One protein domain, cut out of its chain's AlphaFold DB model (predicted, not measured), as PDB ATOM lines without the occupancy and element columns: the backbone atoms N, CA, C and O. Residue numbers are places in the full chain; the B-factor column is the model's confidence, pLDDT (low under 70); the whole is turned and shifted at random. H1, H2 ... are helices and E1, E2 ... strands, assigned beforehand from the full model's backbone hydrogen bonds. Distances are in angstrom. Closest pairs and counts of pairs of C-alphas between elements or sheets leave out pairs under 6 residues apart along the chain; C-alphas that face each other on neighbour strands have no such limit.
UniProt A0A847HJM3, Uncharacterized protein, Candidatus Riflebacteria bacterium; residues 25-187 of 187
ATOM      1  N   PHE A  25     119.346  85.195 107.146       50.69
ATOM      2  CA  PHE A  25     118.075  84.715 107.700       50.69
ATOM      3  C   PHE A  25     117.250  85.838 108.341       50.69
ATOM      4  O   PHE A  25     116.140  85.579 108.788       50.69
ATOM      5  N   ALA A  26     117.774  87.061 108.448       60.78
ATOM      6  CA  ALA A  26     117.095  88.166 109.119       60.78
ATOM      7  C   ALA A  26     116.618  89.210 108.110       60.78
ATOM      8  O   ALA A  26     117.321  90.186 107.853       60.78
ATOM      9  N   GLN A  27     115.434  89.004 107.532       67.19
ATOM     10  CA  GLN A  27     114.790  90.025 106.694       67.19
ATOM     11  C   GLN A  27     113.413  90.432 107.215       67.19
ATOM     12  O   GLN A  27     112.958  91.535 106.923       67.19
ATOM     13  N   THR A  28     112.757  89.573 108.001       84.69
ATOM     14  CA  THR A  28     111.366  89.785 108.409       84.69
ATOM     15  C   THR A  28     111.162  89.657 109.916       84.69
ATOM     16  O   THR A  28     111.926  89.004 110.631       84.69
ATOM     17  N   THR A  29     110.085  90.267 110.408       89.62
ATOM     18  CA  THR A  29     109.601  90.116 111.788       89.62
ATOM     19  C   THR A  29     109.322  88.655 112.148       89.62
ATOM     20  O   THR A  29     109.561  88.216 113.275       89.62
ATOM     21  N   GLU A  30     108.863  87.870 111.177       91.12
ATOM     22  CA  GLU A  30     108.569  86.449 111.290       91.12
ATOM     23  C   GLU A  30     109.832  85.641 111.583       91.12
ATOM     24  O   GLU A  30     109.784  84.702 112.380       91.12
ATOM     25  N   ASP A  31     110.964  86.010 110.981       90.31
ATOM     26  CA  ASP A  31     112.236  85.322 111.194       90.31
ATOM     27  C   ASP A  31     112.755  85.534 112.615       90.31
ATOM     28  O   ASP A  31     113.144  84.564 113.274       90.31
ATOM     29  N   LEU A  32     112.696  86.767 113.133       92.56
ATOM     30  CA  LEU A  32     113.072  87.036 114.523       92.56
ATOM     31  C   LEU A  32     112.141  86.301 115.494       92.56
ATOM     32  O   LEU A  32     112.604  85.641 116.425       92.56
ATOM     33  N   CYS A  33     110.831  86.336 115.236       92.75
ATOM     34  CA  CYS A  33     109.847  85.568 115.997       92.75
ATOM     35  C   CYS A  33     110.166  84.069 116.017       92.75
ATOM     36  O   CYS A  33     110.095  83.443 117.075       92.75
ATOM     37  N   LYS A  34     110.518  83.471 114.871       92.19
ATOM     38  CA  LYS A  34     110.897  82.052 114.787       92.19
ATOM     39  C   LYS A  34     112.147  81.757 115.613       92.19
ATOM     40  O   LYS A  34     112.136  80.788 116.367       92.19
ATOM     41  N   GLN A  35     113.182  82.591 115.514       93.31
ATOM     42  CA  GLN A  35     114.416  82.428 116.292       93.31
ATOM     43  C   GLN A  35     114.140  82.484 117.800       93.31
ATOM     44  O   GLN A  35     114.607  81.630 118.552       93.31
ATOM     45  N   VAL A  36     113.305  83.425 118.247       94.88
ATOM     46  CA  VAL A  36     112.899  83.503 119.654       94.88
ATOM     47  C   VAL A  36     112.061  82.289 120.062       94.88
ATOM     48  O   VAL A  36     112.335  81.683 121.094       94.88
ATOM     49  N   LYS A  37     111.090  81.856 119.248       94.06
ATOM     50  CA  LYS A  37     110.294  80.645 119.523       94.06
ATOM     51  C   LYS A  37     111.170  79.395 119.664       94.06
ATOM     52  O   LYS A  37     110.889  78.568 120.529       94.06
ATOM     53  N   GLN A  38     112.241  79.273 118.878       95.12
ATOM     54  CA  GLN A  38     113.222  78.188 119.013       95.12
ATOM     55  C   GLN A  38     113.958  78.240 120.356       95.12
ATOM     56  O   GLN A  38     114.066  77.209 121.018       95.12
ATOM     57  N   ILE A  39     114.396  79.426 120.797       96.19
ATOM     58  CA  ILE A  39     115.004  79.616 122.126       96.19
ATOM     59  C   ILE A  39     114.028  79.172 123.219       96.19
ATOM     60  O   ILE A  39     114.379  78.341 124.055       96.19
ATOM     61  N   MET A  40     112.784  79.661 123.175       95.31
ATOM     62  CA  MET A  40     111.762  79.320 124.170       95.31
ATOM     63  C   MET A  40     111.449  77.821 124.190       95.31
ATOM     64  O   MET A  40     111.277  77.244 125.260       95.31
ATOM     65  N   HIS A  41     111.399  77.176 123.021       95.81
ATOM     66  CA  HIS A  41     111.210  75.732 122.918       95.81
ATOM     67  C   HIS A  41     112.379  74.960 123.541       95.81
ATOM     68  O   HIS A  41     112.143  74.035 124.314       95.81
ATOM     69  N   CYS A  42     113.625  75.359 123.265       97.25
ATOM     70  CA  CYS A  42     114.800  74.735 123.871       97.25
ATOM     71  C   CYS A  42     114.757  74.851 125.403       97.25
ATOM     72  O   CYS A  42     114.951  73.855 126.095       97.25
ATOM     73  N   LEU A  43     114.448  76.037 125.939       96.75
ATOM     74  CA  LEU A  43     114.354  76.265 127.386       96.75
ATOM     75  C   LEU A  43     113.233  75.434 128.032       96.75
ATOM     76  O   LEU A  43     113.483  74.752 129.022       96.75
ATOM     77  N   LYS A  44     112.033  75.397 127.430       95.50
ATOM     78  CA  LYS A  44     110.906  74.566 127.901       95.50
ATOM     79  C   LYS A  44     111.246  73.073 127.958       95.50
ATOM     80  O   LYS A  44     110.741  72.368 128.824       95.50
ATOM     81  N   ASN A  45     112.111  72.596 127.063       96.38
ATOM     82  CA  ASN A  45     112.553  71.201 127.012       96.38
ATOM     83  C   ASN A  45     113.897  70.960 127.726       96.38
ATOM     84  O   ASN A  45     114.528  69.926 127.512       96.38
ATOM     85  N   ASN A  46     114.359  71.905 128.557       96.00
ATOM     86  CA  ASN A  46     115.624  71.829 129.296       96.00
ATOM     87  C   ASN A  46     116.877  71.631 128.405       96.00
ATOM     88  O   ASN A  46     117.916  71.135 128.841       96.00
ATOM     89  N   GLN A  47     116.813  72.052 127.140       97.38
ATOM     90  CA  GLN A  47     117.919  72.032 126.176       97.38
ATOM     91  C   GLN A  47     118.768  73.308 126.298       97.38
ATOM     92  O   GLN A  47     118.978  74.045 125.330       97.38
ATOM     93  N   ILE A  48     119.261  73.589 127.509       95.50
ATOM     94  CA  ILE A  48     119.952  74.846 127.846       95.50
ATOM     95  C   ILE A  48     121.153  75.151 126.928       95.50
ATOM     96  O   ILE A  48     121.257  76.291 126.472       95.50
ATOM     97  N   PRO A  49     122.037  74.193 126.574       96.50
ATOM     98  CA  PRO A  49     123.158  74.483 125.675       96.50
ATOM     99  C   PRO A  49     122.721  74.958 124.282       96.50
ATOM    100  O   PRO A  49     123.332  75.867 123.723       96.50
ATOM    101  N   MET A  50     121.636  74.394 123.738       96.00
ATOM    102  CA  MET A  50     121.091  74.814 122.442       96.00
ATOM    103  C   MET A  50     120.477  76.211 122.530       96.00
ATOM    104  O   MET A  50     120.747  77.051 121.672       96.00
ATOM    105  N   ALA A  51     119.720  76.497 123.595       96.06
ATOM    106  CA  ALA A  51     119.178  77.833 123.837       96.06
ATOM    107  C   ALA A  51     120.297  78.887 123.900       96.06
ATOM    108  O   ALA A  51     120.219  79.908 123.218       96.06
ATOM    109  N   LYS A  52     121.377  78.604 124.642       97.31
ATOM    110  CA  LYS A  52     122.559  79.474 124.737       97.31
ATOM    111  C   LYS A  52     123.219  79.717 123.380       97.31
ATOM    112  O   LYS A  52     123.553  80.857 123.067       97.31
ATOM    113  N   ALA A  53     123.353  78.678 122.554       95.31
ATOM    114  CA  ALA A  53     123.901  78.806 121.204       95.31
ATOM    115  C   ALA A  53     123.030  79.698 120.303       95.31
ATOM    116  O   ALA A  53     123.560  80.533 119.574       95.31
ATOM    117  N   HIS A  54     121.700  79.574 120.376       94.94
ATOM    118  CA  HIS A  54     120.788  80.465 119.653       94.94
ATOM    119  C   HIS A  54     120.881  81.912 120.149       94.94
ATOM    120  O   HIS A  54     120.992  82.825 119.335       94.94
ATOM    121  N   ILE A  55     120.901  82.120 121.469       95.44
ATOM    122  CA  ILE A  55     121.021  83.446 122.089       95.44
ATOM    123  C   ILE A  55     122.320  84.133 121.668       95.44
ATOM    124  O   ILE A  55     122.289  85.299 121.286       95.44
ATOM    125  N   ALA A  56     123.448  83.416 121.666       94.75
ATOM    126  CA  ALA A  56     124.753  83.956 121.285       94.75
ATOM    127  C   ALA A  56     124.753  84.620 119.895       94.75
ATOM    128  O   ALA A  56     125.502  85.566 119.663       94.75
ATOM    129  N   ARG A  57     123.873  84.187 118.981       92.25
ATOM    130  CA  ARG A  57     123.752  84.763 117.631       92.25
ATOM    131  C   ARG A  57     123.255  86.209 117.641       92.25
ATOM    132  O   ARG A  57     123.558  86.943 116.701       92.25
ATOM    133  N   PHE A  58     122.541  86.627 118.686       92.44
ATOM    134  CA  PHE A  58     122.079  88.006 118.852       92.44
ATOM    135  C   PHE A  58     123.166  88.958 119.348       92.44
ATOM    136  O   PHE A  58     122.977  90.171 119.285       92.44
ATOM    137  N   TYR A  59     124.304  88.441 119.805       90.44
ATOM    138  CA  TYR A  59     125.437  89.269 120.188       90.44
ATOM    139  C   TYR A  59     126.192  89.764 118.948       90.44
ATOM    140  O   TYR A  59     126.373  89.026 117.970       90.44
ATOM    141  N   SER A  60     126.648  91.017 118.986       85.31
ATOM    142  CA  SER A  60     127.589  91.565 118.008       85.31
ATOM    143  C   SER A  60     128.725  92.291 118.726       85.31
ATOM    144  O   SER A  60     128.445  93.203 119.502       85.31
ATOM    145  N   PRO A  61     129.997  91.945 118.470       71.12
ATOM    146  CA  PRO A  61     131.129  92.701 119.002       71.12
ATOM    147  C   PRO A  61     131.292  94.074 118.320       71.12
ATOM    148  O   PRO A  61     131.769  95.015 118.946       71.12
ATOM    149  N   GLU A  62     130.832  94.223 117.072       69.81
ATOM    150  CA  GLU A  62     130.902  95.463 116.266       69.81
ATOM    151  C   GLU A  62     129.845  96.505 116.668       69.81
ATOM    152  O   GLU A  62     129.664  97.540 116.026       69.81
ATOM    153  N   TYR A  63     129.127  96.241 117.757       77.88
ATOM    154  CA  TYR A  63     128.005  97.047 118.205       77.88
ATOM    155  C   TYR A  63     128.373  98.523 118.426       77.88
ATOM    156  O   TYR A  63     127.585  99.414 118.115       77.88
ATOM    157  N   ARG A  64     129.600  98.808 118.881       79.88
ATOM    158  CA  ARG A  64     130.065 100.180 119.130       79.88
ATOM    159  C   ARG A  64     130.160 101.028 117.862       79.88
ATOM    160  O   ARG A  64     129.774 102.193 117.890       79.88
ATOM    161  N   GLU A  65     130.704 100.475 116.785       86.31
ATOM    162  CA  GLU A  65     130.876 101.205 115.524       86.31
ATOM    163  C   GLU A  65     129.520 101.447 114.870       86.31
ATOM    164  O   GLU A  65     129.194 102.587 114.541       86.31
ATOM    165  N   TYR A  66     128.681 100.407 114.827       89.12
ATOM    166  CA  TYR A  66     127.304 100.509 114.357       89.12
ATOM    167  C   TYR A  66     126.509 101.588 115.107       89.12
ATOM    168  O   TYR A  66     125.808 102.395 114.494       89.12
ATOM    169  N   LEU A  67     126.615 101.634 116.439       89.31
ATOM    170  CA  LEU A  67     125.902 102.625 117.242       89.31
ATOM    171  C   LEU A  67     126.372 104.053 116.986       89.31
ATOM    172  O   LEU A  67     125.543 104.957 116.946       89.31
ATOM    173  N   LYS A  68     127.677 104.270 116.811       90.38
ATOM    174  CA  LYS A  68     128.209 105.589 116.454       90.38
ATOM    175  C   LYS A  68     127.729 106.039 115.083       90.38
ATOM    176  O   LYS A  68     127.301 107.177 114.938       90.38
ATOM    177  N   GLU A  69     127.747 105.144 114.100       91.31
ATOM    178  CA  GLU A  69     127.215 105.439 112.770       91.31
ATOM    179  C   GLU A  69     125.714 105.771 112.838       91.31
ATOM    180  O   GLU A  69     125.238 106.714 112.208       91.31
ATOM    181  N   THR A  70     124.968 105.017 113.648       90.69
ATOM    182  CA  THR A  70     123.511 105.127 113.735       90.69
ATOM    183  C   THR A  70     123.053 106.347 114.526       90.69
ATOM    184  O   THR A  70     122.133 107.031 114.093       90.69
ATOM    185  N   PHE A  71     123.677 106.645 115.666       89.00
ATOM    186  CA  PHE A  71     123.228 107.667 116.624       89.00
ATOM    187  C   PHE A  71     124.172 108.877 116.731       89.00
ATOM    188  O   PHE A  71     123.895 109.821 117.469       89.00
ATOM    189  N   GLY A  72     125.274 108.884 115.979       90.00
ATOM    190  CA  GLY A  72     126.347 109.869 116.098       90.00
ATOM    191  C   GLY A  72     127.363 109.506 117.185       90.00
ATOM    192  O   GLY A  72     127.120 108.649 118.037       90.00
ATOM    193  N   ASP A  73     128.519 110.171 117.165       88.12
ATOM    194  CA  ASP A  73     129.659 109.802 118.012       88.12
ATOM    195  C   ASP A  73     129.370 109.880 119.512       88.12
ATOM    196  O   ASP A  73     129.754 108.975 120.253       88.12
ATOM    197  N   GLU A  74     128.701 110.939 119.967       87.31
ATOM    198  CA  GLU A  74     128.441 111.171 121.389       87.31
ATOM    199  C   GLU A  74     127.426 110.162 121.944       87.31
ATOM    200  O   GLU A  74     127.772 109.332 122.793       87.31
ATOM    201  N   LEU A  75     126.199 110.169 121.411       85.88
ATOM    202  CA  LEU A  75     125.131 109.271 121.849       85.88
ATOM    203  C   LEU A  75     125.460 107.804 121.554       85.88
ATOM    204  O   LEU A  75     125.267 106.949 122.415       85.88
ATOM    205  N   GLY A  76     126.009 107.499 120.377       89.62
ATOM    206  CA  GLY A  76     126.425 106.143 120.030       89.62
ATOM    207  C   GLY A  76     127.513 105.609 120.965       89.62
ATOM    208  O   GLY A  76     127.454 104.451 121.378       89.62
ATOM    209  N   SER A  77     128.468 106.451 121.386       88.44
ATOM    210  CA  SER A  77     129.474 106.060 122.387       88.44
ATOM    211  C   SER A  77     128.885 105.865 123.779       88.44
ATOM    212  O   SER A  77     129.314 104.950 124.485       88.44
ATOM    213  N   ALA A  78     127.953 106.725 124.198       85.69
ATOM    214  CA  ALA A  78     127.275 106.592 125.485       85.69
ATOM    215  C   ALA A  78     126.453 105.298 125.532       85.69
ATOM    216  O   ALA A  78     126.595 104.507 126.459       85.69
ATOM    217  N   TYR A  79     125.693 105.019 124.475       86.44
ATOM    218  CA  TYR A  79     124.898 103.803 124.369       86.44
ATOM    219  C   TYR A  79     125.782 102.544 124.326       86.44
ATOM    220  O   TYR A  79     125.530 101.572 125.038       86.44
ATOM    221  N   ALA A  80     126.878 102.562 123.564       86.69
ATOM    222  CA  ALA A  80     127.803 101.431 123.530       86.69
ATOM    223  C   ALA A  80     128.412 101.144 124.913       86.69
ATOM    224  O   ALA A  80     128.564  99.982 125.288       86.69
ATOM    225  N   ARG A  81     128.718 102.196 125.684       86.06
ATOM    226  CA  ARG A  81     129.231 102.084 127.055       86.06
ATOM    227  C   ARG A  81     128.195 101.486 128.001       86.06
ATOM    228  O   ARG A  81     128.522 100.534 128.696       86.06
ATOM    229  N   ASP A  82     126.958 101.982 127.973       84.19
ATOM    230  CA  ASP A  82     125.859 101.456 128.793       84.19
ATOM    231  C   ASP A  82     125.642  99.959 128.567       84.19
ATOM    232  O   ASP A  82     125.421  99.204 129.516       84.19
ATOM    233  N   PHE A  83     125.702  99.528 127.305       83.12
ATOM    234  CA  PHE A  83     125.576  98.119 126.957       83.12
ATOM    235  C   PHE A  83     126.784  97.317 127.447       83.12
ATOM    236  O   PHE A  83     126.608  96.298 128.105       83.12
ATOM    237  N   GLN A  84     128.006  97.795 127.200       84.69
ATOM    238  CA  GLN A  84     129.234  97.120 127.627       84.69
ATOM    239  C   GLN A  84     129.349  96.998 129.157       84.69
ATOM    240  O   GLN A  84     129.864  95.999 129.648       84.69
ATOM    241  N   GLU A  85     128.854  97.976 129.920       85.44
ATOM    242  CA  GLU A  85     128.776  97.894 131.385       85.44
ATOM    243  C   GLU A  85     127.834  96.778 131.859       85.44
ATOM    244  O   GLU A  85     128.097  96.144 132.878       85.44
ATOM    245  N   GLN A  86     126.735  96.534 131.137       82.50
ATOM    246  CA  GLN A  86     125.763  95.491 131.480       82.50
ATOM    247  C   GLN A  86     126.207  94.101 131.014       82.50
ATOM    248  O   GLN A  86     125.936  93.106 131.684       82.50
ATOM    249  N   VAL A  87     126.872  94.030 129.862       86.62
ATOM    250  CA  VAL A  87     127.304  92.791 129.207       86.62
ATOM    251  C   VAL A  87     128.721  92.967 128.652       86.62
ATOM    252  O   VAL A  87     128.898  93.224 127.459       86.62
ATOM    253  N   PRO A  88     129.754  92.834 129.507       85.62
ATOM    254  CA  PRO A  88     131.141  93.085 129.115       85.62
ATOM    255  C   PRO A  88     131.726  91.989 128.216       85.62
ATOM    256  O   PRO A  88     132.761  92.202 127.583       85.62
ATOM    257  N   SER A  89     131.077  90.825 128.134       89.88
ATOM    258  CA  SER A  89     131.486  89.724 127.267       89.88
ATOM    259  C   SER A  89     130.293  88.994 126.643       89.88
ATOM    260  O   SER A  89     129.155  89.093 127.109       89.88
ATOM    261  N   LEU A  90     130.567  88.186 125.610       91.38
ATOM    262  CA  LEU A  90     129.583  87.263 125.034       91.38
ATOM    263  C   LEU A  90     129.030  86.291 126.090       91.38
ATOM    264  O   LEU A  90     127.849  85.958 126.047       91.38
ATOM    265  N   ALA A  91     129.865  85.829 127.024       92.81
ATOM    266  CA  ALA A  91     129.430  84.906 128.068       92.81
ATOM    267  C   ALA A  91     128.414  85.581 128.997       92.81
ATOM    268  O   ALA A  91     127.337  85.031 129.218       92.81
ATOM    269  N   ASP A  92     128.703  86.805 129.446       91.62
ATOM    270  CA  ASP A  92     127.785  87.587 130.281       91.62
ATOM    271  C   ASP A  92     126.475  87.873 129.548       91.62
ATOM    272  O   ASP A  92     125.396  87.712 130.117       91.62
ATOM    273  N   PHE A  93     126.558  88.217 128.259       92.19
ATOM    274  CA  PHE A  93     125.387  88.391 127.405       92.19
ATOM    275  C   PHE A  93     124.530  87.129 127.340       92.19
ATOM    276  O   PHE A  93     123.322  87.185 127.569       92.19
ATOM    277  N   VAL A  94     125.146  85.983 127.053       95.12
ATOM    278  CA  VAL A  94     124.435  84.710 126.945       95.12
ATOM    279  C   VAL A  94     123.790  84.339 128.276       95.12
ATOM    280  O   VAL A  94     122.622  83.958 128.277       95.12
ATOM    281  N   GLU A  95     124.485  84.478 129.405       95.38
ATOM    282  CA  GLU A  95     123.913  84.175 130.722       95.38
ATOM    283  C   GLU A  95     122.761  85.118 131.085       95.38
ATOM    284  O   GLU A  95     121.691  84.652 131.489       95.38
ATOM    285  N   LEU A  96     122.944  86.432 130.911       93.06
ATOM    286  CA  LEU A  96     121.920  87.437 131.194       93.06
ATOM    287  C   LEU A  96     120.657  87.177 130.370       93.06
ATOM    288  O   LEU A  96     119.551  87.100 130.912       93.06
ATOM    289  N   MET A  97     120.822  86.990 129.062       94.12
ATOM    290  CA  MET A  97     119.701  86.784 128.154       94.12
ATOM    291  C   MET A  97     119.041  85.422 128.359       94.12
ATOM    292  O   MET A  97     117.817  85.338 128.306       94.12
ATOM    293  N   THR A  98     119.805  84.370 128.668       95.69
ATOM    294  CA  THR A  98     119.235  83.054 129.007       95.69
ATOM    295  C   THR A  98     118.323  83.163 130.222       95.69
ATOM    296  O   THR A  98     117.188  82.698 130.165       95.69
ATOM    297  N   LYS A  99     118.770  83.840 131.289       94.81
ATOM    298  CA  LYS A  99     117.935  84.096 132.474       94.81
ATOM    299  C   LYS A  99     116.686  84.900 132.117       94.81
ATOM    300  O   LYS A  99     115.588  84.526 132.518       94.81
ATOM    301  N   ARG A 100     116.832  85.962 131.318       92.50
ATOM    302  CA  ARG A 100     115.708  86.800 130.872       92.50
ATOM    303  C   ARG A 100     114.653  86.001 130.102       92.50
ATOM    304  O   ARG A 100     113.469  86.213 130.351       92.50
ATOM    305  N   PHE A 101     115.058  85.114 129.190       94.19
ATOM    306  CA  PHE A 101     114.139  84.236 128.456       94.19
ATOM    307  C   PHE A 101     113.539  83.147 129.354       94.19
ATOM    308  O   PHE A 101     112.354  82.851 129.229       94.19
ATOM    309  N   GLN A 102     114.309  82.588 130.293       94.19
ATOM    310  CA  GLN A 102     113.803  81.600 131.251       94.19
ATOM    311  C   GLN A 102     112.662  82.177 132.100       94.19
ATOM    312  O   GLN A 102     111.623  81.541 132.228       94.19
ATOM    313  N   MET A 103     112.790  83.425 132.563       91.75
ATOM    314  CA  MET A 103     111.711  84.112 133.286       91.75
ATOM    315  C   MET A 103     110.405  84.186 132.482       91.75
ATOM    316  O   MET A 103     109.328  84.132 133.065       91.75
ATOM    317  N   GLU A 104     110.475  84.309 131.152       91.25
ATOM    318  CA  GLU A 104     109.274  84.313 130.307       91.25
ATOM    319  C   GLU A 104     108.664  82.921 130.156       91.25
ATOM    320  O   GLU A 104     107.440  82.804 130.108       91.25
ATOM    321  N   VAL A 105     109.493  81.869 130.103       90.94
ATOM    322  CA  VAL A 105     109.015  80.479 130.151       90.94
ATOM    323  C   VAL A 105     108.262  80.230 131.455       90.94
ATOM    324  O   VAL A 105     107.144  79.723 131.414       90.94
ATOM    325  N   ASP A 106     108.861  80.613 132.580       87.81
ATOM    326  CA  ASP A 106     108.327  80.362 133.920       87.81
ATOM    327  C   ASP A 106     107.044  81.171 134.183       87.81
ATOM    328  O   ASP A 106     106.160  80.730 134.915       87.81
ATOM    329  N   ALA A 107     106.912  82.337 133.545       85.56
ATOM    330  CA  ALA A 107     105.726  83.188 133.593       85.56
ATOM    331  C   ALA A 107     104.633  82.805 132.571       85.56
ATOM    332  O   ALA A 107     103.760  83.632 132.299       85.56
ATOM    333  N   ASP A 108     104.725  81.608 131.981       83.62
ATOM    334  CA  ASP A 108     103.780  81.006 131.032       83.62
ATOM    335  C   ASP A 108     103.264  81.973 129.952       83.62
ATOM    336  O   ASP A 108     102.071  82.242 129.822       83.62
ATOM    337  N   PHE A 109     104.185  82.541 129.165       86.00
ATOM    338  CA  PHE A 109     103.797  83.377 128.026       86.00
ATOM    339  C   PHE A 109     102.859  82.619 127.058       86.00
ATOM    340  O   PHE A 109     103.106  81.468 126.686       86.00
ATOM    341  N   GLY A 110     101.810  83.297 126.591       82.88
ATOM    342  CA  GLY A 110     100.818  82.767 125.656       82.88
ATOM    343  C   GLY A 110     101.144  83.002 124.177       82.88
ATOM    344  O   GLY A 110     100.784  82.176 123.340       82.88
ATOM    345  N   ASP A 111     101.819  84.104 123.831       87.69
ATOM    346  CA  ASP A 111     102.221  84.416 122.447       87.69
ATOM    347  C   ASP A 111     103.505  85.262 122.404       87.69
ATOM    348  O   ASP A 111     103.846  85.951 123.369       87.69
ATOM    349  N   ILE A 112     104.206  85.212 121.268       89.94
ATOM    350  CA  ILE A 112     105.397  86.015 120.971       89.94
ATOM    351  C   ILE A 112     105.151  86.755 119.667       89.94
ATOM    352  O   ILE A 112     104.902  86.126 118.632       89.94
ATOM    353  N   ARG A 113     105.281  88.079 119.706       88.69
ATOM    354  CA  ARG A 113     105.183  88.929 118.518       88.69
ATOM    355  C   ARG A 113     106.434  89.756 118.329       88.69
ATOM    356  O   ARG A 113     107.119  90.085 119.294       88.69
ATOM    357  N   CYS A 114     106.685  90.095 117.074       89.12
ATOM    358  CA  CYS A 114     107.742  90.995 116.672       89.12
ATOM    359  C   CYS A 114     107.116  92.183 115.952       89.12
ATOM    360  O   CYS A 114     106.258  91.994 115.089       89.12
ATOM    361  N   PHE A 115     107.553  93.382 116.310       88.19
ATOM    362  CA  PHE A 115     107.156  94.620 115.654       88.19
ATOM    363  C   PHE A 115     108.360  95.215 114.948       88.19
ATOM    364  O   PHE A 115     109.428  95.309 115.548       88.19
ATOM    365  N   LYS A 116     108.173  95.622 113.693       91.06
ATOM    366  CA  LYS A 116     109.101  96.495 112.978       91.06
ATOM    367  C   LYS A 116     108.666  97.935 113.223       91.06
ATOM    368  O   LYS A 116     107.492  98.248 113.048       91.06
ATOM    369  N   ILE A 117     109.600  98.773 113.642       89.00
ATOM    370  CA  ILE A 117     109.368 100.165 114.001       89.00
ATOM    371  C   ILE A 117     110.330 101.001 113.157       89.00
ATOM    372  O   ILE A 117     111.535 101.021 113.420       89.00
ATOM    373  N   ASP A 118     109.802 101.646 112.118       88.50
ATOM    374  CA  ASP A 118     110.570 102.523 111.230       88.50
ATOM    375  C   ASP A 118     110.450 103.993 111.669       88.50
ATOM    376  O   ASP A 118     111.364 104.790 111.468       88.50
ATOM    377  N   GLN A 119     109.335 104.348 112.311       85.44
ATOM    378  CA  GLN A 119     109.032 105.691 112.804       85.44
ATOM    379  C   GLN A 119     108.184 105.639 114.089       85.44
ATOM    380  O   GLN A 119     107.545 104.624 114.372       85.44
ATOM    381  N   PRO A 120     108.126 106.728 114.886       81.31
ATOM    382  CA  PRO A 120     107.420 106.719 116.169       81.31
ATOM    383  C   PRO A 120     105.935 106.330 116.095       81.31
ATOM    384  O   PRO A 120     105.411 105.758 117.045       81.31
ATOM    385  N   SER A 121     105.255 106.608 114.976       82.94
ATOM    386  CA  SER A 121     103.848 106.236 114.771       82.94
ATOM    387  C   SER A 121     103.612 104.731 114.618       82.94
ATOM    388  O   SER A 121     102.476 104.291 114.757       82.94
ATOM    389  N   ASP A 122     104.658 103.949 114.338       82.62
ATOM    390  CA  ASP A 122     104.557 102.492 114.208       82.62
ATOM    391  C   ASP A 122     104.555 101.800 115.582       82.62
ATOM    392  O   ASP A 122     104.213 100.620 115.691       82.62
ATOM    393  N   ILE A 123     104.934 102.523 116.646       75.62
ATOM    394  CA  ILE A 123     104.954 102.005 118.014       75.62
ATOM    395  C   ILE A 123     103.504 101.793 118.471       75.62
ATOM    396  O   ILE A 123     102.732 102.758 118.518       75.62
ATOM    397  N   PRO A 124     103.108 100.567 118.864       70.88
ATOM    398  CA  PRO A 124     101.763 100.338 119.366       70.88
ATOM    399  C   PRO A 124     101.479 101.226 120.585       70.88
ATOM    400  O   PRO A 124     102.317 101.366 121.472       70.88
ATOM    401  N   THR A 125     100.282 101.811 120.652       68.94
ATOM    402  CA  THR A 125      99.902 102.819 121.665       68.94
ATOM    403  C   THR A 125     100.018 102.346 123.112       68.94
ATOM    404  O   THR A 125     100.149 103.164 124.018       68.94
ATOM    405  N   TRP A 126      99.967 101.037 123.330       62.44
ATOM    406  CA  TRP A 126     100.089 100.404 124.636       62.44
ATOM    407  C   TRP A 126     101.546 100.154 125.050       62.44
ATOM    408  O   TRP A 126     101.787  99.913 126.225       62.44
ATOM    409  N   VAL A 127     102.528 100.246 124.146       64.69
ATOM    410  CA  VAL A 127     103.958 100.115 124.478       64.69
ATOM    411  C   VAL A 127     104.473 101.414 125.090       64.69
ATOM    412  O   VAL A 127     104.065 102.505 124.700       64.69
ATOM    413  N   TRP A 128     105.398 101.317 126.048       61.81
ATOM    414  CA  TRP A 128     106.038 102.486 126.650       61.81
ATOM    415  C   TRP A 128     106.834 103.277 125.598       61.81
ATOM    416  O   TRP A 128     108.002 103.004 125.353       61.81
ATOM    417  N   GLN A 129     106.212 104.296 125.003       68.06
ATOM    418  CA  GLN A 129     106.735 105.012 123.832       68.06
ATOM    419  C   GLN A 129     108.080 105.714 124.068       68.06
ATOM    420  O   GLN A 129     108.841 105.912 123.129       68.06
ATOM    421  N   LYS A 130     108.405 106.106 125.308       71.75
ATOM    422  CA  LYS A 130     109.500 107.061 125.561       71.75
ATOM    423  C   LYS A 130     110.864 106.594 125.044       71.75
ATOM    424  O   LYS A 130     111.589 107.402 124.477       71.75
ATOM    425  N   LYS A 131     111.222 105.315 125.214       75.44
ATOM    426  CA  LYS A 131     112.570 104.818 124.877       75.44
ATOM    427  C   LYS A 131     112.744 104.609 123.370       75.44
ATOM    428  O   LYS A 131     113.749 105.023 122.805       75.44
ATOM    429  N   GLN A 132     111.760 104.001 122.720       77.00
ATOM    430  CA  GLN A 132     111.748 103.721 121.287       77.00
ATOM    431  C   GLN A 132     111.640 105.035 120.510       77.00
ATOM    432  O   GLN A 132     112.428 105.267 119.599       77.00
ATOM    433  N   THR A 133     110.756 105.945 120.935       79.75
ATOM    434  CA  THR A 133     110.671 107.298 120.372       79.75
ATOM    435  C   THR A 133     111.988 108.053 120.536       79.75
ATOM    436  O   THR A 133     112.459 108.634 119.562       79.75
ATOM    437  N   PHE A 134     112.620 108.003 121.717       81.00
ATOM    438  CA  PHE A 134     113.931 108.621 121.934       81.00
ATOM    439  C   PHE A 134     114.985 108.079 120.962       81.00
ATOM    440  O   PHE A 134     115.695 108.864 120.335       81.00
ATOM    441  N   LEU A 135     115.071 106.753 120.804       81.75
ATOM    442  CA  LEU A 135     115.997 106.132 119.859       81.75
ATOM    443  C   LEU A 135     115.741 106.638 118.437       81.75
ATOM    444  O   LEU A 135     116.653 107.172 117.816       81.75
ATOM    445  N   LEU A 136     114.503 106.542 117.952       84.88
ATOM    446  CA  LEU A 136     114.136 106.931 116.586       84.88
ATOM    447  C   LEU A 136     114.406 108.416 116.300       84.88
ATOM    448  O   LEU A 136     114.889 108.755 115.225       84.88
ATOM    449  N   GLN A 137     114.138 109.305 117.261       85.06
ATOM    450  CA  GLN A 137     114.367 110.750 117.113       85.06
ATOM    451  C   GLN A 137     115.850 111.134 117.084       85.06
ATOM    452  O   GLN A 137     116.202 112.174 116.527       85.06
ATOM    453  N   ASN A 138     116.720 110.314 117.676       86.31
ATOM    454  CA  ASN A 138     118.151 110.592 117.765       86.31
ATOM    455  C   ASN A 138     118.998 109.792 116.761       86.31
ATOM    456  O   ASN A 138     120.220 109.951 116.727       86.31
ATOM    457  N   MET A 139     118.377 108.965 115.917       88.50
ATOM    458  CA  MET A 139     119.062 108.300 114.810       88.50
ATOM    459  C   MET A 139     119.522 109.317 113.759       88.50
ATOM    460  O   MET A 139     118.731 110.071 113.196       88.50
ATOM    461  N   LYS A 140     120.823 109.317 113.465       90.31
ATOM    462  CA  LYS A 140     121.443 110.036 112.344       90.31
ATOM    463  C   LYS A 140     121.327 109.248 111.044       90.31
ATOM    464  O   LYS A 140     121.123 109.840 109.987       90.31
ATOM    465  N   LYS A 141     121.424 107.921 111.133       89.00
ATOM    466  CA  LYS A 141     121.181 106.995 110.027       89.00
ATOM    467  C   LYS A 141     119.851 106.275 110.267       89.00
ATOM    468  O   LYS A 141     119.729 105.601 111.290       89.00
ATOM    469  N   PRO A 142     118.871 106.384 109.355       86.69
ATOM    470  CA  PRO A 142     117.612 105.661 109.483       86.69
ATOM    471  C   PRO A 142     117.851 104.150 109.462       86.69
ATOM    472  O   PRO A 142     118.400 103.615 108.496       86.69
ATOM    473  N   VAL A 143     117.431 103.468 110.525       89.00
ATOM    474  CA  VAL A 143     117.464 102.007 110.641       89.00
ATOM    475  C   VAL A 143     116.168 101.526 111.281       89.00
ATOM    476  O   VAL A 143     115.641 102.163 112.189       89.00
ATOM    477  N   SER A 144     115.658 100.388 110.823       90.62
ATOM    478  CA  SER A 144     114.487  99.765 111.438       90.62
ATOM    479  C   SER A 144     114.848  99.177 112.799       90.62
ATOM    480  O   SER A 144     115.805  98.400 112.911       90.62
ATOM    481  N   LEU A 145     114.048  99.489 113.815       89.88
ATOM    482  CA  LEU A 145     114.073  98.778 115.088       89.88
ATOM    483  C   LEU A 145     113.113  97.592 115.030       89.88
ATOM    484  O   LEU A 145     112.040  97.671 114.434       89.88
ATOM    485  N   TYR A 146     113.491  96.499 115.676       90.50
ATOM    486  CA  TYR A 146     112.659  95.314 115.827       90.50
ATOM    487  C   TYR A 146     112.494  95.009 117.308       90.50
ATOM    488  O   TYR A 146     113.482  94.874 118.022       90.50
ATOM    489  N   GLU A 147     111.266  94.877 117.789       88.44
ATOM    490  CA  GLU A 147     111.003  94.616 119.206       88.44
ATOM    491  C   GLU A 147     110.257  93.298 119.381       88.44
ATOM    492  O   GLU A 147     109.291  93.025 118.669       88.44
ATOM    493  N   ILE A 148     110.714  92.481 120.332       89.88
ATOM    494  CA  ILE A 148     110.065  91.224 120.705       89.88
ATOM    495  C   ILE A 148     109.228  91.427 121.962       89.88
ATOM    496  O   ILE A 148     109.738  91.874 122.993       89.88
ATOM    497  N   MET A 149     107.966  91.010 121.870       87.69
ATOM    498  CA  MET A 149     106.955  91.143 122.912       87.69
ATOM    499  C   MET A 149     106.394  89.781 123.306       87.69
ATOM    500  O   MET A 149     105.909  89.033 122.452       87.69
ATOM    501  N   PHE A 150     106.415  89.496 124.608       88.31
ATOM    502  CA  PHE A 150     105.762  88.335 125.212       88.31
ATOM    503  C   PHE A 150     104.403  88.744 125.769       88.31
ATOM    504  O   PHE A 150     104.323  89.693 126.549       88.31
ATOM    505  N   TYR A 151     103.351  88.024 125.385       84.06
ATOM    506  CA  TYR A 151     101.992  88.227 125.889       84.06
ATOM    507  C   TYR A 151     101.676  87.200 126.968       84.06
ATOM    508  O   TYR A 151     101.914  86.014 126.764       84.06
ATOM    509  N   VAL A 152     101.134  87.645 128.101       74.50
ATOM    510  CA  VAL A 152     100.848  86.779 129.265       74.50
ATOM    511  C   VAL A 152      99.465  86.134 129.180       74.50
ATOM    512  O   VAL A 152      99.259  85.034 129.671       74.50
ATOM    513  N   SER A 153      98.512  86.789 128.522       65.25
ATOM    514  CA  SER A 153      97.178  86.249 128.264       65.25
ATOM    515  C   SER A 153      96.752  86.550 126.825       65.25
ATOM    516  O   SER A 153      97.379  87.339 126.114       65.25
ATOM    517  N   ARG A 154      95.684  85.885 126.360       58.81
ATOM    518  CA  ARG A 154      95.082  86.174 125.044       58.81
ATOM    519  C   ARG A 154      94.432  87.564 124.996       58.81
ATOM    520  O   ARG A 154      94.295  88.117 123.902       58.81
ATOM    521  N   ASP A 155      94.099  88.120 126.160       56.34
ATOM    522  CA  ASP A 155      93.658  89.499 126.332       56.34
ATOM    523  C   ASP A 155      94.900  90.388 126.409       56.34
ATOM    524  O   ASP A 155      95.694  90.333 127.341       56.34
ATOM    525  N   ARG A 156      95.129  91.144 125.341       57.34
ATOM    526  CA  ARG A 156      96.410  91.731 124.914       57.34
ATOM    527  C   ARG A 156      96.973  92.847 125.818       57.34
ATOM    528  O   ARG A 156      97.712  93.692 125.322       57.34
ATOM    529  N   GLU A 157      96.624  92.881 127.097       58.62
ATOM    530  CA  GLU A 157      96.891  94.004 128.005       58.62
ATOM    531  C   GLU A 157      98.198  93.865 128.791       58.62
ATOM    532  O   GLU A 157      98.829  94.872 129.103       58.62
ATOM    533  N   THR A 158      98.665  92.638 129.044       69.44
ATOM    534  CA  THR A 158      99.945  92.413 129.732       69.44
ATOM    535  C   THR A 158     101.000  91.950 128.739       69.44
ATOM    536  O   THR A 158     100.953  90.826 128.228       69.44
ATOM    537  N   PHE A 159     101.972  92.820 128.487       75.56
ATOM    538  CA  PHE A 159     103.083  92.592 127.572       75.56
ATOM    539  C   PHE A 159     104.412  92.818 128.286       75.56
ATOM    540  O   PHE A 159     104.533  93.666 129.171       75.56
ATOM    541  N   ARG A 160     105.431  92.056 127.891       80.12
ATOM    542  CA  ARG A 160     106.786  92.183 128.431       80.12
ATOM    543  C   ARG A 160     107.786  92.290 127.281       80.12
ATOM    544  O   ARG A 160     108.059  91.272 126.639       80.12
ATOM    545  N   PRO A 161     108.319  93.492 126.988       82.31
ATOM    546  CA  PRO A 161     109.403  93.625 126.029       82.31
ATOM    547  C   PRO A 161     110.659  92.948 126.576       82.31
ATOM    548  O   PRO A 161     110.900  92.910 127.790       82.31
ATOM    549  N   ILE A 162     111.483  92.422 125.675       79.50
ATOM    550  CA  ILE A 162     112.842  92.004 126.029       79.50
ATOM    551  C   ILE A 162     113.824  93.142 125.776       79.50
ATOM    552  O   ILE A 162     114.428  93.653 126.716       79.50
ATOM    553  N   ALA A 163     113.980  93.537 124.516       79.44
ATOM    554  CA  ALA A 163     114.897  94.576 124.072       79.44
ATOM    555  C   ALA A 163     114.624  94.909 122.601       79.44
ATOM    556  O   ALA A 163     113.861  94.209 121.927       79.44
ATOM    557  N   ASN A 164     115.312  95.938 122.109       86.00
ATOM    558  CA  ASN A 164     115.347  96.260 120.693       86.00
ATOM    559  C   ASN A 164     116.404  95.421 119.969       86.00
ATOM    560  O   ASN A 164     117.478  95.124 120.503       86.00
ATOM    561  N   PHE A 165     116.097  95.095 118.724       90.25
ATOM    562  CA  PHE A 165     116.959  94.431 117.766       90.25
ATOM    563  C   PHE A 165     117.114  95.303 116.523       90.25
ATOM    564  O   PHE A 165     116.223  96.069 116.165       90.25
ATOM    565  N   VAL A 166     118.239  95.144 115.840       90.50
ATOM    566  CA  VAL A 166     118.503  95.724 114.517       90.50
ATOM    567  C   VAL A 166     119.132  94.667 113.621       90.50
ATOM    568  O   VAL A 166     119.589  93.635 114.113       90.50
ATOM    569  N   ILE A 167     119.174  94.911 112.315       89.94
ATOM    570  CA  ILE A 167     119.875  94.030 111.378       89.94
ATOM    571  C   ILE A 167     121.281  94.590 111.147       89.94
ATOM    572  O   ILE A 167     121.431  95.671 110.585       89.94
ATOM    573  N   ILE A 168     122.305  93.839 111.554       87.06
ATOM    574  CA  ILE A 168     123.719  94.129 111.276       87.06
ATOM    575  C   ILE A 168     124.248  92.976 110.428       87.06
ATOM    576  O   ILE A 168     124.099  91.816 110.821       87.06
ATOM    577  N   ASN A 169     124.814  93.282 109.257       84.88
ATOM    578  CA  ASN A 169     125.371  92.294 108.323       84.88
ATOM    579  C   ASN A 169     124.398  91.125 108.042       84.88
ATOM    580  O   ASN A 169     124.754  89.952 108.093       84.88
ATOM    581  N   GLY A 170     123.117  91.440 107.808       85.31
ATOM    582  CA  GLY A 170     122.090  90.446 107.460       85.31
ATOM    583  C   GLY A 170     121.617  89.541 108.607       85.31
ATOM    584  O   GLY A 170     120.971  88.526 108.340       85.31
ATOM    585  N   SER A 171     121.921  89.889 109.864       87.94
ATOM    586  CA  SER A 171     121.512  89.150 111.067       87.94
ATOM    587  C   SER A 171     120.907  90.064 112.135       87.94
ATOM    588  O   SER A 171     121.388  91.175 112.345       87.94
ATOM    589  N   PHE A 172     119.897  89.580 112.865       91.62
ATOM    590  CA  PHE A 172     119.345  90.305 114.011       91.62
ATOM    591  C   PHE A 172     120.346  90.352 115.161       91.62
ATOM    592  O   PHE A 172     120.832  89.311 115.607       91.62
ATOM    593  N   LYS A 173     120.612  91.553 115.667       91.81
ATOM    594  CA  LYS A 173     121.474  91.814 116.816       91.81
ATOM    595  C   LYS A 173     120.705  92.574 117.873       91.81
ATOM    596  O   LYS A 173     119.994  93.522 117.553       91.81
ATOM    597  N   LEU A 174     120.836  92.133 119.117       89.81
ATOM    598  CA  LEU A 174     120.214  92.787 120.256       89.81
ATOM    599  C   LEU A 174     121.031  94.024 120.609       89.81
ATOM    600  O   LEU A 174     122.240  93.936 120.812       89.81
ATOM    601  N   ILE A 175     120.351  95.160 120.702       82.94
ATOM    602  CA  ILE A 175     120.964  96.465 120.960       82.94
ATOM    603  C   ILE A 175     120.632  96.983 122.376       82.94
ATOM    604  O   ILE A 175     120.937  98.101 122.771       82.94
ATOM    605  N   GLY A 176     119.999  96.157 123.208       74.06
ATOM    606  CA  GLY A 176     119.669  96.513 124.588       74.06
ATOM    607  C   GLY A 176     118.708  97.701 124.678       74.06
ATOM    608  O   GLY A 176     117.929  97.965 123.760       74.06
ATOM    609  N   GLN A 177     118.757  98.408 125.807       69.44
ATOM    610  CA  GLN A 177     117.989  99.629 126.050       69.44
ATOM    611  C   GLN A 177     118.940 100.731 126.550       69.44
ATOM    612  O   GLN A 177     119.724 100.463 127.462       69.44
ATOM    613  N   PRO A 178     118.889 101.960 126.006       66.56
ATOM    614  CA  PRO A 178     119.798 103.046 126.377       66.56
ATOM    615  C   PRO A 178     119.333 103.737 127.669       66.56
ATOM    616  O   PRO A 178     119.099 104.939 127.670       66.56
ATOM    617  N   GLU A 179     119.076 103.006 128.758       69.12
ATOM    618  CA  GLU A 179     118.399 103.595 129.927       69.12
ATOM    619  C   GLU A 179     119.157 104.781 130.535       69.12
ATOM    620  O   GLU A 179     118.545 105.819 130.803       69.12
ATOM    621  N   LYS A 180     120.478 104.662 130.720       70.50
ATOM    622  CA  LYS A 180     121.281 105.737 131.317       70.50
ATOM    623  C   LYS A 180     121.562 106.838 130.293       70.50
ATOM    624  O   LYS A 180     121.379 108.009 130.612       70.50
ATOM    625  N   ALA A 181     121.908 106.475 129.057       64.88
ATOM    626  CA  ALA A 181     122.156 107.411 127.965       64.88
ATOM    627  C   ALA A 181     120.923 108.268 127.629       64.88
ATOM    628  O   ALA A 181     121.046 109.479 127.467       64.88
ATOM    629  N   ALA A 182     119.726 107.672 127.589       65.31
ATOM    630  CA  ALA A 182     118.484 108.416 127.400       65.31
ATOM    631  C   ALA A 182     118.187 109.312 128.609       65.31
ATOM    632  O   ALA A 182     117.823 110.469 128.435       65.31
ATOM    633  N   SER A 183     118.374 108.817 129.837       67.38
ATOM    634  CA  SER A 183     118.120 109.615 131.047       67.38
ATOM    635  C   SER A 183     119.041 110.834 131.164       67.38
ATOM    636  O   SER A 183     118.606 111.872 131.645       67.38
ATOM    637  N   ALA A 184     120.291 110.738 130.700       61.12
ATOM    638  CA  ALA A 184     121.238 111.853 130.696       61.12
ATOM    639  C   ALA A 184     120.885 112.964 129.688       61.12
ATOM    640  O   ALA A 184     121.323 114.092 129.870       61.12
ATOM    641  N   LEU A 185     120.115 112.644 128.642       59.16
ATOM    642  CA  LEU A 185     119.741 113.571 127.564       59.16
ATOM    643  C   LEU A 185     118.287 114.058 127.644       59.16
ATOM    644  O   LEU A 185     117.910 114.985 126.936       59.16
ATOM    645  N   MET A 186     117.458 113.409 128.466       57.19
ATOM    646  CA  MET A 186     116.075 113.818 128.745       57.19
ATOM    647  C   MET A 186     115.952 114.758 129.960       57.19
ATOM    648  O   MET A 186     114.841 115.203 130.250       57.19
ATOM    649  N   ASN A 187     117.060 115.023 130.662       48.84
ATOM    650  CA  ASN A 187     117.179 115.993 131.758       48.84
ATOM    651  C   ASN A 187     117.876 117.263 131.267       48.84
ATOM    652  O   ASN A 187     117.548 118.340 131.810       48.84
TER     653      ASN A 187
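What this domain is: This is residues 25 to 187 of the 187 residues of an uncharacterized protein of Candidatus Riflebacteria bacterium (UniProt A0A847HJM3). A strongly twisted four-stranded sheet has H1 and H5 over one face, two layers with helices on one face of a sheet, and H2 packs on both of these helices. The helical hairpin H3 and H4 grazes the same sheet, and the short last helix H7 packs between H4 and H6. The printed part has 163 residues with seven named helices and four named strands, in the order H1 H2 H3 H4 H5 E1 H6 E2 E3 E4 H7; the class is mixed, and the sheet runs E1 E2 E3 E4, all antiparallel. It is compact, with a radius of gyration of the C-alphas of 15.4 A, and rounded, spanning 43 by 35 by 30 A.

How they stand to each other: Start with H1, residues 29 to 44, and H2, residues 48 to 56, a helical hairpin at a shallow tilt of 26 degrees; its closest C-alphas, Ile 39 and Ala 51, are 4.9 A apart. Next comes the hairpin of H3, residues 63 to 71, and H4, residues 73 to 86, where Lys 68 and Gly 76 have the closest C-alphas, 4.0 A. H5, residues 90 to 106, touches H2 at a steep tilt of 61 degrees, the closest C-alphas being Ala 56 and Val 94, 5.7 A. E1, residues 111 to 117, is the antiparallel neighbour of E2, residues 145 to 151; look at N 147 and O 115, 2.9 A. H1 is on this sheet, its closest C-alphas to E1 being Thr 29 and Cys 114, 5.3 A. Between the two strands, H6, residues 129 to 138, only grazes the sheet with residues 131 to 136. E2, E3, residues 159 to 168, and E4, residues 171 to 176, form a meander, each strand the antiparallel neighbour of the one before; see N 146 and O 165, 2.8 A, and N 173 and O 166, 2.8 A. H7, residues 179 to 185, touches H4, the closest C-alphas being Ala 78 and Ala 181, 5.7 A, and only just touches H6, with 3 pairs of C-alphas within 8 A. Every O i to N i+4 pair is within hydrogen-bond range in H1, H2, H3, H4 and H6, against 12 of 13 in H5 and 2 of 3 in H7.

Where its parts are: Find C-alpha 29 at (109.601, 90.116, 111.788); from there H1 runs 22.4 A. H4 measures 20.0 A, H5 24.0 A and E3 26.3 A. H7 ends at C-alpha 185, (119.741, 113.571, 127.564).

The domain as a whole: The C-alphas farthest apart, Asn 45 and Asn 187, are 45.3 A apart. The printed part has no cut; the link from E1 to H6, 11 residues, is long. Confidence is low, under 70, at 25 residues, among them 153 to 158 and 181 to 187.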